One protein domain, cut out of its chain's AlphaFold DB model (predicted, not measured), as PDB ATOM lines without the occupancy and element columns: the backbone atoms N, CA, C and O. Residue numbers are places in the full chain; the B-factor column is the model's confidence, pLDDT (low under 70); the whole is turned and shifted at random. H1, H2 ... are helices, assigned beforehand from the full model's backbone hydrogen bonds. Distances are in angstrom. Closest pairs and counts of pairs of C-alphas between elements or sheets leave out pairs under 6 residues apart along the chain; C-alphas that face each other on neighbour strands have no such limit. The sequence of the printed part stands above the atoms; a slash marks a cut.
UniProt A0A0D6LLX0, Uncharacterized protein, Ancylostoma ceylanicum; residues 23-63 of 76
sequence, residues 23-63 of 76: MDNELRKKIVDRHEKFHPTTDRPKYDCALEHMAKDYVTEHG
ATOM      1  N   MET A  23      30.582  41.293   0.905       84.69
ATOM      2  CA  MET A  23      29.583  40.229   0.910       84.69
ATOM      3  C   MET A  23      30.256  38.861   1.045       84.69
ATOM      4  O   MET A  23      31.363  38.668   0.548       84.69
ATOM      5  N   ASP A  24      29.586  37.891   1.666       87.81
ATOM      6  CA  ASP A  24      30.065  36.508   1.687       87.81
ATOM      7  C   ASP A  24      30.279  35.946   0.264       87.81
ATOM      8  O   ASP A  24      29.529  36.240  -0.673       87.81
ATOM      9  N   ASN A  25      31.319  35.126   0.100       86.56
ATOM     10  CA  ASN A  25      31.727  34.618  -1.208       86.56
ATOM     11  C   ASN A  25      30.715  33.620  -1.800       86.56
ATOM     12  O   ASN A  25      30.545  33.574  -3.019       86.56
ATOM     13  N   GLU A  26      30.023  32.835  -0.968       88.12
ATOM     14  CA  GLU A  26      28.990  31.903  -1.429       88.12
ATOM     15  C   GLU A  26      27.775  32.669  -1.962       88.12
ATOM     16  O   GLU A  26      27.258  32.359  -3.039       88.12
ATOM     17  N   LEU A  27      27.346  33.712  -1.245       83.50
ATOM     18  CA  LEU A  27      26.243  34.565  -1.683       83.50
ATOM     19  C   LEU A  27      26.586  35.306  -2.978       83.50
ATOM     20  O   LEU A  27      25.796  35.298  -3.925       83.50
ATOM     21  N   ARG A  28      27.793  35.875  -3.052       88.94
ATOM     22  CA  ARG A  28      28.306  36.533  -4.256       88.94
ATOM     23  C   ARG A  28      28.264  35.604  -5.463       88.94
ATOM     24  O   ARG A  28      27.761  35.980  -6.520       88.94
ATOM     25  N   LYS A  29      28.735  34.366  -5.291       88.38
ATOM     26  CA  LYS A  29      28.725  33.355  -6.348       88.38
ATOM     27  C   LYS A  29      27.306  33.058  -6.838       88.38
ATOM     28  O   LYS A  29      27.085  33.060  -8.042       88.38
ATOM     29  N   LYS A  30      26.326  32.905  -5.940       86.94
ATOM     30  CA  LYS A  30      24.916  32.691  -6.325       86.94
ATOM     31  C   LYS A  30      24.361  33.834  -7.183       86.94
ATOM     32  O   LYS A  30      23.605  33.581  -8.122       86.94
ATOM     33  N   ILE A  31      24.727  35.084  -6.882       86.88
ATOM     34  CA  ILE A  31      24.316  36.255  -7.674       86.88
ATOM     35  C   ILE A  31      24.966  36.221  -9.057       86.88
ATOM     36  O   ILE A  31      24.268  36.421 -10.052       86.88
ATOM     37  N   VAL A  32      26.273  35.949  -9.121       87.88
ATOM     38  CA  VAL A  32      27.006  35.813 -10.386       87.88
ATOM     39  C   VAL A  32      26.378  34.711 -11.231       87.88
ATOM     40  O   VAL A  32      25.875  35.017 -12.306       87.88
ATOM     41  N   ASP A  33      26.280  33.485 -10.710       88.06
ATOM     42  CA  ASP A  33      25.717  32.315 -11.402       88.06
ATOM     43  C   ASP A  33      24.310  32.603 -11.957       88.06
ATOM     44  O   ASP A  33      23.951  32.180 -13.061       88.06
ATOM     45  N   ARG A  34      23.498  33.373 -11.219       85.56
ATOM     46  CA  ARG A  34      22.174  33.805 -11.678       85.56
ATOM     47  C   ARG A  34      22.265  34.752 -12.875       85.56
ATOM     48  O   ARG A  34      21.564  34.525 -13.861       85.56
ATOM     49  N   HIS A  35      23.112  35.778 -12.817       85.00
ATOM     50  CA  HIS A  35      23.350  36.656 -13.970       85.00
ATOM     51  C   HIS A  35      23.882  35.856 -15.157       85.00
ATOM     52  O   HIS A  35      23.479  36.105 -16.293       85.00
ATOM     53  N   GLU A  36      24.710  34.842 -14.900       84.50
ATOM     54  CA  GLU A  36      25.246  34.013 -15.965       84.50
ATOM     55  C   GLU A  36      24.183  33.192 -16.681       84.50
ATOM     56  O   GLU A  36      24.161  33.121 -17.912       84.50
ATOM     57  N   LYS A  37      23.272  32.611 -15.900       84.12
ATOM     58  CA  LYS A  37      22.173  31.796 -16.404       84.12
ATOM     59  C   LYS A  37      21.184  32.597 -17.249       84.12
ATOM     60  O   LYS A  37      20.704  32.087 -18.257       84.12
ATOM     61  N   PHE A  38      20.840  33.811 -16.823       81.44
ATOM     62  CA  PHE A  38      19.787  34.602 -17.470       81.44
ATOM     63  C   PHE A  38      20.310  35.562 -18.545       81.44
ATOM     64  O   PHE A  38      19.548  35.942 -19.428       81.44
ATOM     65  N   HIS A  39      21.600  35.912 -18.518       73.69
ATOM     66  CA  HIS A  39      22.240  36.783 -19.505       73.69
ATOM     67  C   HIS A  39      23.499  36.099 -20.076       73.69
ATOM     68  O   HIS A  39      24.625  36.438 -19.699       73.69
ATOM     69  N   PRO A  40      23.344  35.104 -20.975       66.06
ATOM     70  CA  PRO A  40      24.450  34.323 -21.544       66.06
ATOM     71  C   PRO A  40      25.327  35.086 -22.558       66.06
ATOM     72  O   PRO A  40      26.285  34.522 -23.079       66.06
ATOM     73  N   THR A  41      25.008  36.344 -22.869       72.12
ATOM     74  CA  THR A  41      25.634  37.122 -23.948       72.12
ATOM     75  C   THR A  41      26.956  37.783 -23.548       72.12
ATOM     76  O   THR A  41      27.223  38.034 -22.377       72.12
ATOM     77  N   THR A  42      27.763  38.126 -24.556       65.44
ATOM     78  CA  THR A  42      29.090  38.763 -24.454       65.44
ATOM     79  C   THR A  42      29.111  40.143 -23.789       65.44
ATOM     80  O   THR A  42      30.181  40.581 -23.383       65.44
ATOM     81  N   ASP A  43      27.962  40.801 -23.630       69.25
ATOM     82  CA  ASP A  43      27.823  42.106 -22.960       69.25
ATOM     83  C   ASP A  43      27.483  41.980 -21.459       69.25
ATOM     84  O   ASP A  43      26.800  42.813 -20.865       69.25
ATOM     85  N   ARG A  44      27.890  40.873 -20.827       71.94
ATOM     86  CA  ARG A  44      27.628  40.644 -19.403       71.94
ATOM     87  C   ARG A  44      28.517  41.558 -18.548       71.94
ATOM     88  O   ARG A  44      29.743  41.478 -18.667       71.94
ATOM     89  N   PRO A  45      27.944  42.345 -17.619       74.25
ATOM     90  CA  PRO A  45      28.743  43.102 -16.668       74.25
ATOM     91  C   PRO A  45      29.518  42.143 -15.757       74.25
ATOM     92  O   PRO A  45      28.964  41.189 -15.204       74.25
ATOM     93  N   LYS A  46      30.823  42.387 -15.616       84.38
ATOM     94  CA  LYS A  46      31.658  41.661 -14.656       84.38
ATOM     95  C   LYS A  46      31.282  42.080 -13.241       84.38
ATOM     96  O   LYS A  46      30.937  43.235 -13.007       84.38
ATOM     97  N   TYR A  47      31.383  41.143 -12.304       86.88
ATOM     98  CA  TYR A  47      31.206  41.468 -10.897       86.88
ATOM     99  C   TYR A  47      32.303  42.435 -10.439       86.88
ATOM    100  O   TYR A  47      33.483  42.191 -10.695       86.88
ATOM    101  N   ASP A  48      31.911  43.504  -9.755       87.44
ATOM    102  CA  ASP A  48      32.801  44.570  -9.302       87.44
ATOM    103  C   ASP A  48      32.558  44.837  -7.810       87.44
ATOM    104  O   ASP A  48      31.439  45.149  -7.393       87.44
ATOM    105  N   CYS A  49      33.611  44.708  -6.998       87.19
ATOM    106  CA  CYS A  49      33.538  44.942  -5.558       87.19
ATOM    107  C   CYS A  49      33.186  46.398  -5.215       87.19
ATOM    108  O   CYS A  49      32.524  46.627  -4.208       87.19
ATOM    109  N   ALA A  50      33.560  47.382  -6.038       84.56
ATOM    110  CA  ALA A  50      33.188  48.776  -5.802       84.56
ATOM    111  C   ALA A  50      31.675  48.988  -5.966       84.56
ATOM    112  O   ALA A  50      31.051  49.682  -5.163       84.56
ATOM    113  N   LEU A  51      31.066  48.333  -6.963       85.00
ATOM    114  CA  LEU A  51      29.608  48.327  -7.130       85.00
ATOM    115  C   LEU A  51      28.913  47.594  -5.974       85.00
ATOM    116  O   LEU A  51      27.842  48.014  -5.543       85.00
ATOM    117  N   GLU A  52      29.527  46.531  -5.445       88.38
ATOM    118  CA  GLU A  52      29.024  45.817  -4.266       88.38
ATOM    119  C   GLU A  52      28.975  46.720  -3.026       88.38
ATOM    120  O   GLU A  52      27.966  46.730  -2.319       88.38
ATOM    121  N   HIS A  53      30.027  47.508  -2.781       83.00
ATOM    122  CA  HIS A  53      30.052  48.481  -1.683       83.00
ATOM    123  C   HIS A  53      28.965  49.539  -1.843       83.00
ATOM    124  O   HIS A  53      28.175  49.725  -0.925       83.00
ATOM    125  N   MET A  54      28.837  50.146  -3.027       81.19
ATOM    126  CA  MET A  54      27.768  51.122  -3.277       81.19
ATOM    127  C   MET A  54      26.373  50.517  -3.083       81.19
ATOM    128  O   MET A  54      25.493  51.161  -2.518       81.19
ATOM    129  N   ALA A  55      26.162  49.271  -3.516       82.62
ATOM    130  CA  ALA A  55      24.897  48.573  -3.301       82.62
ATOM    131  C   ALA A  55      24.630  48.322  -1.808       82.62
ATOM    132  O   ALA A  55      23.498  48.470  -1.348       82.62
ATOM    133  N   LYS A  56      25.665  47.968  -1.039       82.19
ATOM    134  CA  LYS A  56      25.562  47.792   0.411       82.19
ATOM    135  C   LYS A  56      25.234  49.103   1.119       82.19
ATOM    136  O   LYS A  56      24.350  49.104   1.977       82.19
ATOM    137  N   ASP A  57      25.907  50.189   0.760       79.00
ATOM    138  CA  ASP A  57      25.673  51.512   1.340       79.00
ATOM    139  C   ASP A  57      24.241  51.967   1.040       79.00
ATOM    140  O   ASP A  57      23.504  52.319   1.957       79.00
ATOM    141  N   TYR A  58      23.784  51.795  -0.205       76.50
ATOM    142  CA  TYR A  58      22.413  52.103  -0.613       76.50
ATOM    143  C   TYR A  58      21.359  51.339   0.206       76.50
ATOM    144  O   TYR A  58      20.388  51.927   0.683       76.50
ATOM    145  N   VAL A  59      21.549  50.030   0.414       77.31
ATOM    146  CA  VAL A  59      20.639  49.209   1.236       77.31
ATOM    147  C   VAL A  59      20.713  49.590   2.716       77.31
ATOM    148  O   VAL A  59      19.704  49.528   3.416       77.31
ATOM    149  N   THR A  60      21.884  49.986   3.213       75.75
ATOM    150  CA  THR A  60      22.067  50.370   4.619       75.75
ATOM    151  C   THR A  60      21.411  51.719   4.914       75.75
ATOM    152  O   THR A  60      20.744  51.860   5.938       75.75
ATOM    153  N   GLU A  61      21.558  52.693   4.014       72.62
ATOM    154  CA  GLU A  61      21.003  54.042   4.160       72.62
ATOM    155  C   GLU A  61      19.490  54.095   3.912       72.62
ATOM    156  O   GLU A  61      18.771  54.801   4.621       72.62
ATOM    157  N   HIS A  62      18.987  53.347   2.925       68.12
ATOM    158  CA  HIS A  62      17.583  53.411   2.508       68.12
ATOM    159  C   HIS A  62      16.742  52.200   2.940       68.12
ATOM    160  O   HIS A  62      15.531  52.178   2.717       68.12
ATOM    161  N   GLY A  63      17.343  51.188   3.571       62.94
ATOM    162  CA  GLY A  63      16.679  49.911   3.836       62.94
ATOM    163  C   GLY A  63      16.355  49.138   2.550       62.94
ATOM    164  O   GLY A  63      16.828  49.453   1.459       62.94
TER     165      GLY A  63
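This is residues 23 to 63 of the 76 residues of an uncharacterized protein of Ancylostoma ceylanicum (UniProt A0A0D6LLX0). Two helices of equal length, H1 and H2, make an open hook: after H1 the chain turns round near Thr 42, folds back as a stretch with no named element, and then runs on as H2, apart from H1. Residues 37 to 43, at the turn, and residues 57 to 63, at the far end of H2, stick out at opposite ends of the longest axis. The printed part has 41 residues, with two named helices in the order H1, H2 and no named strand; its class is all helix. The whole is loose, with a radius of gyration of the C-alphas of 11.7 A, and elongated, spanning 33 by 21 by 16 A.

H1, residues 25 to 38, and H2, residues 49 to 62, are apart, with no C-alpha of the one within 8 A of the other. A short link of 10 residues joins them. Residues 37 to 43 stand free, and so do residues 57 to 63, of which 57 to 62 belong to H2. In both helices every O i to N i+4 pair is within hydrogen-bond range.

H1 measures 20.2 A from C-alpha 25 at (31.727, 34.618, -1.208) to C-alpha 38 at (19.787, 34.602, -17.470). H2 measures 19.8 A and ends with C-alpha 62 at (17.583, 53.411, 2.508). Between the helices, C-alpha 42 is at (29.090, 38.763, -24.454).

The two C-alphas farthest apart are those of Thr 42 and Glu 61, at 33.4 A. The first and last printed C-alphas, of Met 23 and Gly 63, are 16.4 A apart. The printed part has no cut. The mean pLDDT of the printed part is 80.9; residue 40, residues 42 to 43 and residues 62 to 63 are under 70.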